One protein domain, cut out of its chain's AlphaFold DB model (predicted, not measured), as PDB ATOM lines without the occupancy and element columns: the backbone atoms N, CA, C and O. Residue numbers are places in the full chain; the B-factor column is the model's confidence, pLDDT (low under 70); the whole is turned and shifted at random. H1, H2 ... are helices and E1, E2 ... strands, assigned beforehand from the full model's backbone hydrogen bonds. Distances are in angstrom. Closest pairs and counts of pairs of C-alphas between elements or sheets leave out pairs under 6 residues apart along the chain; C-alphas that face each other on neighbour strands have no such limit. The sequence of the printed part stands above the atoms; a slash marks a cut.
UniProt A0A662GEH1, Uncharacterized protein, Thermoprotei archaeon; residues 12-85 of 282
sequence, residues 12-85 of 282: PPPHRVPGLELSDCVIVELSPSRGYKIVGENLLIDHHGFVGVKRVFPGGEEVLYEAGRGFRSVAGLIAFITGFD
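AT A GLANCE: This is residues 12 to 85 of the 282 residues of an uncharacterized protein of Thermoprotei archaeon (UniProt A0A662GEH1). A twisted sheet of four strands has one short helix, H1, packed at the end where E1 and E2 finish and E3 begins. Long unnamed stretches, residues 12 to 25 and 29 to 41, loop beyond the sheet and are tied together by a short parallel pairing of residues 21 to 22 with 37 to 38. The printed part has 74 residues, under half of them in named elements, which follow as E1, E2, E3, E4, H1; the sheet order E1, E2, E3, E4 is mixed and the class is mixed, helices and strands. The whole is compact, with a radius of gyration of the C-alphas of 12.4 A and spans of 34 by 25 by 22 A.

HOW THE PARTS SIT: E2, residues 42 to 46, and E3, residues 52 to 57, are antiparallel at 148 degrees, with N 44 and O 54 2.8 A apart. E4, residues 60 to 66, is antiparallel to E3 at 160 degrees, with N 55 and O 62 2.8 A apart. E2, E3 and E4 form a meander, each strand the antiparallel neighbour of the one before; E2 and E3, and E3 and E4, are hairpins. Edge strand E1, residues 26 to 28, is parallel to E2 at 20 degrees, with N 27 and O 43 2.7 A apart. E1 and E4 are apart. The sheet is only just strongly twisted, its C-alphas up to 4.5 A off the best plane. H1, residues 74 to 82, is on the sheet at a height over the sheet of 8.8 A, over E2 and, only just, with 3 C-alphas, over E3. On the local plane it runs slantwise to E2 at 47 degrees. The closest C-alphas of E2 and H1, Asp 46 and Val 74, are 6.1 A apart. In H1 every O i to N i+4 pair is within hydrogen-bond range.

IN THESE COORDINATES: E1 begins at C-alpha 26 (165.783, 232.978, 148.395) and spans 6.4 A. E2 spans 13.0 A, E3 16.4 A and E4 16.8 A. H1 spans 12.1 A and ends at C-alpha 82 (158.157, 221.938, 149.936).

THE WHOLE: The C-alphas of Gly 59 and Asp 85, the two farthest apart, are 36.0 A apart. The printed part has no cut. The link from E1 to E2, 13 residues, is long. Mean pLDDT of the printed part is 91.5, and no printed residue is under 70.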
ATOM      1  N   PRO A  12     177.414 232.433 143.994       84.94
ATOM      2  CA  PRO A  12     178.473 233.398 144.223       84.94
ATOM      3  C   PRO A  12     179.705 232.700 144.818       84.94
ATOM      4  O   PRO A  12     179.595 231.953 145.795       84.94
ATOM      5  N   PRO A  13     180.912 232.930 144.271       78.62
ATOM      6  CA  PRO A  13     182.121 232.398 144.876       78.62
ATOM      7  C   PRO A  13     182.349 233.067 146.244       78.62
ATOM      8  O   PRO A  13     182.034 234.252 146.398       78.62
ATOM      9  N   PRO A  14     182.964 232.382 147.229       75.50
ATOM     10  CA  PRO A  14     183.071 232.886 148.603       75.50
ATOM     11  C   PRO A  14     183.654 234.300 148.740       75.50
ATOM     12  O   PRO A  14     183.239 235.057 149.608       75.50
ATOM     13  N   HIS A  15     184.588 234.687 147.863       73.56
ATOM     14  CA  HIS A  15     185.212 236.014 147.885       73.56
ATOM     15  C   HIS A  15     184.290 237.152 147.414       73.56
ATOM     16  O   HIS A  15     184.601 238.311 147.669       73.56
ATOM     17  N   ARG A  16     183.187 236.848 146.717       82.31
ATOM     18  CA  ARG A  16     182.189 237.844 146.289       82.31
ATOM     19  C   ARG A  16     181.059 238.017 147.290       82.31
ATOM     20  O   ARG A  16     180.432 239.068 147.273       82.31
ATOM     21  N   VAL A  17     180.829 237.035 148.166       85.88
ATOM     22  CA  VAL A  17     179.714 237.052 149.123       85.88
ATOM     23  C   VAL A  17     179.664 238.342 149.959       85.88
ATOM     24  O   VAL A  17     178.603 238.955 149.975       85.88
ATOM     25  N   PRO A  18     180.763 238.839 150.566       84.19
ATOM     26  CA  PRO A  18     180.706 240.072 151.362       84.19
ATOM     27  C   PRO A  18     180.319 241.337 150.575       84.19
ATOM     28  O   PRO A  18     179.986 242.358 151.162       84.19
ATOM     29  N   GLY A  19     180.409 241.299 149.243       85.31
ATOM     30  CA  GLY A  19     180.045 242.414 148.369       85.31
ATOM     31  C   GLY A  19     178.627 242.329 147.805       85.31
ATOM     32  O   GLY A  19     178.261 243.193 147.014       85.31
ATOM     33  N   LEU A  20     177.853 241.294 148.143       91.81
ATOM     34  CA  LEU A  20     176.495 241.132 147.628       91.81
ATOM     35  C   LEU A  20     175.522 242.072 148.340       91.81
ATOM     36  O   LEU A  20     175.573 242.234 149.560       91.81
ATOM     37  N   GLU A  21     174.595 242.627 147.568       94.25
ATOM     38  CA  GLU A  21     173.425 243.354 148.051       94.25
ATOM     39  C   GLU A  21     172.187 242.564 147.618       94.25
ATOM     40  O   GLU A  21     171.987 242.332 146.425       94.25
ATOM     41  N   LEU A  22     171.409 242.075 148.585       93.62
ATOM     42  CA  LEU A  22     170.332 241.112 148.352       93.62
ATOM     43  C   LEU A  22     168.952 241.731 148.610       93.62
ATOM     44  O   LEU A  22     168.689 242.292 149.682       93.62
ATOM     45  N   SER A  23     168.073 241.585 147.623       94.31
ATOM     46  CA  SER A  23     166.640 241.893 147.661       94.31
ATOM     47  C   SER A  23     165.900 240.866 146.810       94.31
ATOM     48  O   SER A  23     166.442 240.406 145.802       94.31
ATOM     49  N   ASP A  24     164.671 240.538 147.201       93.19
ATOM     50  CA  ASP A  24     163.726 239.717 146.441       93.19
ATOM     51  C   ASP A  24     164.281 238.339 146.042       93.19
ATOM     52  O   ASP A  24     164.027 237.841 144.943       93.19
ATOM     53  N   CYS A  25     165.055 237.702 146.932       93.88
ATOM     54  CA  CYS A  25     165.651 236.392 146.669       93.88
ATOM     55  C   CYS A  25     165.433 235.360 147.787       93.88
ATOM     56  O   CYS A  25     165.054 235.682 148.918       93.88
ATOM     57  N   VAL A  26     165.679 234.091 147.444       94.75
ATOM     58  CA  VAL A  26     165.783 232.978 148.395       94.75
ATOM     59  C   VAL A  26     167.260 232.660 148.601       94.75
ATOM     60  O   VAL A  26     167.964 232.268 147.673       94.75
ATOM     61  N   ILE A  27     167.713 232.835 149.831       94.38
ATOM     62  CA  ILE A  27     169.066 232.597 150.303       94.38
ATOM     63  C   ILE A  27     169.092 231.201 150.926       94.38
ATOM     64  O   ILE A  27     168.324 230.916 151.843       94.38
ATOM     65  N   VAL A  28     169.972 230.332 150.436       94.38
ATOM     66  CA  VAL A  28     170.092 228.947 150.909       94.38
ATOM     67  C   VAL A  28     171.475 228.750 151.519       94.38
ATOM     68  O   VAL A  28     172.475 228.945 150.831       94.38
ATOM     69  N   GLU A  29     171.519 228.399 152.808       91.12
ATOM     70  CA  GLU A  29     172.740 228.064 153.567       91.12
ATOM     71  C   GLU A  29     173.861 229.120 153.474       91.12
ATOM     72  O   GLU A  29     175.065 228.845 153.477       91.12
ATOM     73  N   LEU A  30     173.457 230.384 153.390       87.88
ATOM     74  CA  LEU A  30     174.361 231.519 153.364       87.88
ATOM     75  C   LEU A  30     173.960 232.471 154.482       87.88
ATOM     76  O   LEU A  30     173.198 233.402 154.261       87.88
ATOM     77  N   SER A  31     174.453 232.219 155.695       80.50
ATOM     78  CA  SER A  31     174.076 233.030 156.856       80.50
ATOM     79  C   SER A  31     174.581 234.483 156.760       80.50
ATOM     80  O   SER A  31     175.665 234.721 156.206       80.50
ATOM     81  N   PRO A  32     173.881 235.463 157.377       80.06
ATOM     82  CA  PRO A  32     174.275 236.879 157.349       80.06
ATOM     83  C   PRO A  32     175.698 237.150 157.853       80.06
ATOM     84  O   PRO A  32     176.344 238.110 157.438       80.06
ATOM     85  N   SER A  33     176.239 236.253 158.685       78.75
ATOM     86  CA  SER A  33     177.627 236.298 159.166       78.75
ATOM     87  C   SER A  33     178.686 236.288 158.051       78.75
ATOM     88  O   SER A  33     179.850 236.600 158.299       78.75
ATOM     89  N   ARG A  34     178.304 235.943 156.813       81.19
ATOM     90  CA  ARG A  34     179.176 235.960 155.631       81.19
ATOM     91  C   ARG A  34     179.399 237.363 155.049       81.19
ATOM     92  O   ARG A  34     180.217 237.499 154.143       81.19
ATOM     93  N   GLY A  35     178.719 238.384 155.572       83.50
ATOM     94  CA  GLY A  35     179.026 239.793 155.313       83.50
ATOM     95  C   GLY A  35     178.347 240.418 154.096       83.50
ATOM     96  O   GLY A  35     178.693 241.543 153.753       83.50
ATOM     97  N   TYR A  36     177.408 239.728 153.440       90.06
ATOM     98  CA  TYR A  36     176.544 240.366 152.442       90.06
ATOM     99  C   TYR A  36     175.591 241.365 153.117       90.06
ATOM    100  O   TYR A  36     175.333 241.292 154.321       90.06
ATOM    101  N   LYS A  37     175.026 242.286 152.336       92.75
ATOM    102  CA  LYS A  37     174.054 243.273 152.814       92.75
ATOM    103  C   LYS A  37     172.642 242.886 152.399       92.75
ATOM    104  O   LYS A  37     172.386 242.586 151.235       92.75
ATOM    105  N   ILE A  38     171.718 242.954 153.347       94.50
ATOM    106  CA  ILE A  38     170.284 242.889 153.077       94.50
ATOM    107  C   ILE A  38     169.804 244.309 152.764       94.50
ATOM    108  O   ILE A  38     169.825 245.168 153.645       94.50
ATOM    109  N   VAL A  39     169.416 244.561 151.512       95.06
ATOM    110  CA  VAL A  39     168.932 245.880 151.047       95.06
ATOM    111  C   VAL A  39     167.424 245.900 150.777       95.06
ATOM    112  O   VAL A  39     166.839 246.972 150.670       95.06
ATOM    113  N   GLY A  40     166.791 244.727 150.745       94.19
ATOM    114  CA  GLY A  40     165.342 244.553 150.671       94.19
ATOM    115  C   GLY A  40     164.897 243.278 151.384       94.19
ATOM    116  O   GLY A  40     165.624 242.742 152.219       94.19
ATOM    117  N   GLU A  41     163.699 242.791 151.083       95.69
ATOM    118  CA  GLU A  41     163.155 241.597 151.735       95.69
ATOM    119  C   GLU A  41     163.615 240.311 151.047       95.69
ATOM    120  O   GLU A  41     163.620 240.220 149.824       95.69
ATOM    121  N   ASN A  42     164.000 239.305 151.831       95.50
ATOM    122  CA  ASN A  42     164.466 238.015 151.327       95.50
ATOM    123  C   ASN A  42     163.975 236.869 152.222       95.50
ATOM    124  O   ASN A  42     163.602 237.079 153.379       95.50
ATOM    125  N   LEU A  43     164.039 235.643 151.704       95.94
ATOM    126  CA  LEU A  43     163.859 234.422 152.488       95.94
ATOM    127  C   LEU A  43     165.215 233.767 152.734       95.94
ATOM    128  O   LEU A  43     165.976 233.588 151.793       95.94
ATOM    129  N   LEU A  44     165.511 233.381 153.970       95.31
ATOM    130  CA  LEU A  44     166.685 232.593 154.337       95.31
ATOM    131  C   LEU A  44     166.239 231.196 154.764       95.31
ATOM    132  O   LEU A  44     165.425 231.067 155.677       95.31
ATOM    133  N   ILE A  45     166.804 230.172 154.130       96.50
ATOM    134  CA  ILE A  45     166.649 228.767 154.506       96.50
ATOM    135  C   ILE A  45     168.009 228.258 154.981       96.50
ATOM    136  O   ILE A  45     168.983 228.287 154.226       96.50
ATOM    137  N   ASP A  46     168.080 227.811 156.231       94.00
ATOM    138  CA  ASP A  46     169.321 227.354 156.864       94.00
ATOM    139  C   ASP A  46     169.044 226.141 157.765       94.00
ATOM    140  O   ASP A  46     167.907 225.921 158.197       94.00
ATOM    141  N   HIS A  47     170.088 225.351 158.017       92.94
ATOM    142  CA  HIS A  47     170.089 224.211 158.938       92.94
ATOM    143  C   HIS A  47     171.206 224.284 159.995       92.94
ATOM    144  O   HIS A  47     171.241 223.455 160.904       92.94
ATOM    145  N   HIS A  48     172.076 225.302 159.945       84.69
ATOM    146  CA  HIS A  48     173.139 225.528 160.927       84.69
ATOM    147  C   HIS A  48     172.722 226.567 161.972       84.69
ATOM    148  O   HIS A  48     172.536 227.747 161.674       84.69
ATOM    149  N   GLY A  49     172.613 226.154 163.236       81.19
ATOM    150  CA  GLY A  49     172.251 227.020 164.370       81.19
ATOM    151  C   GLY A  49     170.760 227.380 164.439       81.19
ATOM    152  O   GLY A  49     170.183 227.342 165.520       81.19
ATOM    153  N   PHE A  50     170.131 227.661 163.297       89.25
ATOM    154  CA  PHE A  50     168.682 227.735 163.112       89.25
ATOM    155  C   PHE A  50     168.274 226.774 161.993       89.25
ATOM    156  O   PHE A  50     168.951 226.712 160.970       89.25
ATOM    157  N   VAL A  51     167.170 226.049 162.185       94.19
ATOM    158  CA  VAL A  51     166.668 225.063 161.221       94.19
ATOM    159  C   VAL A  51     165.275 225.479 160.767       94.19
ATOM    160  O   VAL A  51     164.302 225.308 161.499       94.19
ATOM    161  N   GLY A  52     165.155 226.033 159.562       95.81
ATOM    162  CA  GLY A  52     163.859 226.479 159.047       95.81
ATOM    163  C   GLY A  52     163.945 227.602 158.021       95.81
ATOM    164  O   GLY A  52     164.910 227.698 157.267       95.81
ATOM    165  N   VAL A  53     162.916 228.454 158.000       96.75
ATOM    166  CA  VAL A  53     162.778 229.607 157.100       96.75
ATOM    167  C   VAL A  53     162.630 230.897 157.902       96.75
ATOM    168  O   VAL A  53     161.726 231.034 158.732       96.75
ATOM    169  N   LYS A  54     163.479 231.878 157.601       95.81
ATOM    170  CA  LYS A  54     163.365 233.257 158.083       95.81
ATOM    171  C   LYS A  54     163.029 234.200 156.939       95.81
ATOM    172  O   LYS A  54     163.525 234.033 155.828       95.81
ATOM    173  N   ARG A  55     162.258 235.238 157.230       96.38
ATOM    174  CA  ARG A  55     162.258 236.474 156.452       96.38
ATOM    175  C   ARG A  55     163.392 237.341 156.977       96.38
ATOM    176  O   ARG A  55     163.487 237.561 158.183       96.38
ATOM    177  N   VAL A  56     164.243 237.835 156.090       94.88
ATOM    178  CA  VAL A  56     165.319 238.769 156.439       94.88
ATOM    179  C   VAL A  56     165.125 240.063 155.659       94.88
ATOM    180  O   VAL A  56     164.865 240.039 154.456       94.88
ATOM    181  N   PHE A  57     165.206 241.193 156.351       95.62
ATOM    182  CA  PHE A  57     164.933 242.522 155.803       95.62
ATOM    183  C   PHE A  57     165.892 243.555 156.416       95.62
ATOM    184  O   PHE A  57     166.600 243.244 157.380       95.62
ATOM    185  N   PRO A  58     165.981 244.782 155.870       95.06
ATOM    186  CA  PRO A  58     166.896 245.780 156.403       95.06
ATOM    187  C   PRO A  58     166.607 246.058 157.886       95.06
ATOM    188  O   PRO A  58     165.538 246.542 158.245       95.06
ATOM    189  N   GLY A  59     167.575 245.741 158.749       89.38
ATOM    190  CA  GLY A  59     167.493 245.986 160.190       89.38
ATOM    191  C   GLY A  59     166.805 244.899 161.024       89.38
ATOM    192  O   GLY A  59     166.671 245.101 162.229       89.38
ATOM    193  N   GLY A  60     166.400 243.758 160.450       93.06
ATOM    194  CA  GLY A  60     165.765 242.699 161.237       93.06
ATOM    195  C   GLY A  60     165.579 241.354 160.538       93.06
ATOM    196  O   GLY A  60     165.825 241.187 159.343       93.06
ATOM    197  N   GLU A  61     165.131 240.381 161.327       95.12
ATOM    198  CA  GLU A  61     164.742 239.047 160.876       95.12
ATOM    199  C   GLU A  61     163.472 238.582 161.600       95.12
ATOM    200  O   GLU A  61     163.216 238.962 162.742       95.12
ATOM    201  N   GLU A  62     162.677 237.752 160.930       96.06
ATOM    202  CA  GLU A  62     161.442 237.160 161.445       96.06
ATOM    203  C   GLU A  62     161.433 235.666 161.102       96.06
ATOM    204  O   GLU A  62     161.644 235.281 159.951       96.06
ATOM    205  N   VAL A  63     161.198 234.802 162.092       96.25
ATOM    206  CA  VAL A  63     161.055 233.357 161.861       96.25
ATOM    207  C   VAL A  63     159.675 233.095 161.266       96.25
ATOM    208  O   VAL A  63     158.666 233.286 161.937       96.25
ATOM    209  N   LEU A  64     159.633 232.643 160.012       96.25
ATOM    210  CA  LEU A  64     158.386 232.259 159.343       96.25
ATOM    211  C   LEU A  64     158.032 230.798 159.608       96.25
ATOM    212  O   LEU A  64     156.861 230.429 159.666       96.25
ATOM    213  N   TYR A  65     159.058 229.958 159.727       96.00
ATOM    214  CA  TYR A  65     158.916 228.534 159.965       96.00
ATOM    215  C   TYR A  65     160.144 228.013 160.700       96.00
ATOM    216  O   TYR A  65     161.260 228.184 160.222       96.00
ATOM    217  N   GLU A  66     159.944 227.338 161.823       95.31
ATOM    218  CA  GLU A  66     160.998 226.598 162.513       95.31
ATOM    219  C   GLU A  66     160.691 225.110 162.405       95.31
ATOM    220  O   GLU A  66     159.585 224.656 162.718       95.31
ATOM    221  N   ALA A  67     161.660 224.339 161.923       92.00
ATOM    222  CA  ALA A  67     161.488 222.909 161.842       92.00
ATOM    223  C   ALA A  67     161.654 222.308 163.242       92.00
ATOM    224  O   ALA A  67     162.700 222.438 163.868       92.00
ATOM    225  N   GLY A  68     160.643 221.581 163.724       88.88
ATOM    226  CA  GLY A  68     160.679 220.918 165.038       88.88
ATOM    227  C   GLY A  68     161.657 219.736 165.147       88.88
ATOM    228  O   GLY A  68     161.528 218.922 166.059       88.88
ATOM    229  N   ARG A  69     162.586 219.581 164.194       89.69
ATOM    230  CA  ARG A  69     163.612 218.531 164.151       89.69
ATOM    231  C   ARG A  69     164.851 219.018 163.399       89.69
ATOM    232  O   ARG A  69     164.746 219.882 162.533       89.69
ATOM    233  N   GLY A  70     165.996 218.398 163.679       92.31
ATOM    234  CA  GLY A  70     167.217 218.591 162.894       92.31
ATOM    235  C   GLY A  70     167.141 217.944 161.507       92.31
ATOM    236  O   GLY A  70     166.364 217.012 161.281       92.31
ATOM    237  N   PHE A  71     167.975 218.436 160.594       95.38
ATOM    238  CA  PHE A  71     168.182 217.893 159.252       95.38
ATOM    239  C   PHE A  71     169.682 217.717 159.014       95.38
ATOM    240  O   PHE A  71     170.480 218.434 159.608       95.38
ATOM    241  N   ARG A  72     170.053 216.742 158.179       94.88
ATOM    242  CA  ARG A  72     171.460 216.453 157.851       94.88
ATOM    243  C   ARG A  72     172.029 217.404 156.793       94.88
ATOM    244  O   ARG A  72     173.234 217.605 156.749       94.88
ATOM    245  N   SER A  73     171.153 217.980 155.968       96.19
ATOM    246  CA  SER A  73     171.478 218.981 154.951       96.19
ATOM    247  C   SER A  73     170.345 219.990 154.771       96.19
ATOM    248  O   SER A  73     169.169 219.706 155.057       96.19
ATOM    249  N   VAL A  74     170.669 221.147 154.187       95.94
ATOM    250  CA  VAL A  74     169.662 222.132 153.761       95.94
ATOM    251  C   VAL A  74     168.764 221.585 152.644       95.94
ATOM    252  O   VAL A  74     167.586 221.937 152.563       95.94
ATOM    253  N   ALA A  75     169.276 220.682 151.801       96.06
ATOM    254  CA  ALA A  75     168.499 220.046 150.739       96.06
ATOM    255  C   ALA A  75     167.367 219.180 151.317       96.06
ATOM    256  O   ALA A  75     166.229 219.256 150.850       96.06
ATOM    257  N   GLY A  76     167.652 218.420 152.381       96.38
ATOM    258  CA  GLY A  76     166.646 217.633 153.094       96.38
ATOM    259  C   GLY A  76     165.584 218.504 153.769       96.38
ATOM    260  O   GLY A  76     164.395 218.174 153.733       96.38
ATOM    261  N   LEU A  77     165.995 219.645 154.334       96.69
ATOM    262  CA  LEU A  77     165.080 220.640 154.893       96.69
ATOM    263  C   LEU A  77     164.151 221.219 153.813       96.69
ATOM    264  O   LEU A  77     162.937 221.270 154.010       96.69
ATOM    265  N   ILE A  78     164.695 221.607 152.655       95.81
ATOM    266  CA  ILE A  78     163.911 222.147 151.534       95.81
ATOM    267  C   ILE A  78     162.918 221.107 151.011       95.81
ATOM    268  O   ILE A  78     161.744 221.435 150.828       95.81
ATOM    269  N   ALA A  79     163.346 219.858 150.806       95.38
ATOM    270  CA  ALA A  79     162.456 218.788 150.357       95.38
ATOM    271  C   ALA A  79     161.278 218.591 151.322       95.38
ATOM    272  O   ALA A  79     160.128 218.485 150.900       95.38
ATOM    273  N   PHE A  80     161.552 218.640 152.628       94.81
ATOM    274  CA  PHE A  80     160.524 218.543 153.656       94.81
ATOM    275  C   PHE A  80     159.548 219.727 153.652       94.81
ATOM    276  O   PHE A  80     158.340 219.505 153.656       94.81
ATOM    277  N   ILE A  81     160.042 220.971 153.611       94.50
ATOM    278  CA  ILE A  81     159.191 222.177 153.628       94.50
ATOM    279  C   ILE A  81     158.314 222.257 152.374       94.50
ATOM    280  O   ILE A  81     157.162 222.680 152.437       94.50
ATOM    281  N   THR A  82     158.861 221.865 151.223       92.75
ATOM    282  CA  THR A  82     158.157 221.938 149.936       92.75
ATOM    283  C   THR A  82     157.226 220.753 149.687       92.75
ATOM    284  O   THR A  82     156.431 220.804 148.749       92.75
ATOM    285  N   GLY A  83     157.314 219.694 150.499       92.50
ATOM    286  CA  GLY A  83     156.632 218.428 150.235       92.50
ATOM    287  C   GLY A  83     157.108 217.763 148.940       92.50
ATOM    288  O   GLY A  83     156.345 217.023 148.323       92.50
ATOM    289  N   PHE A  84     158.332 218.068 148.496       90.94
ATOM    290  CA  PHE A  84     158.904 217.482 147.292       90.94
ATOM    291  C   PHE A  84     159.138 215.989 147.513       90.94
ATOM    292  O   PHE A  84     159.784 215.588 148.484       90.94
ATOM    293  N   ASP A  85     158.600 215.175 146.608       90.62
ATOM    294  CA  ASP A  85     158.718 213.730 146.698       90.62
ATOM    295  C   ASP A  85     160.100 213.273 146.222       90.62
ATOM    296  O   ASP A  85     160.476 213.421 145.056       90.62
TER     297      ASP A  85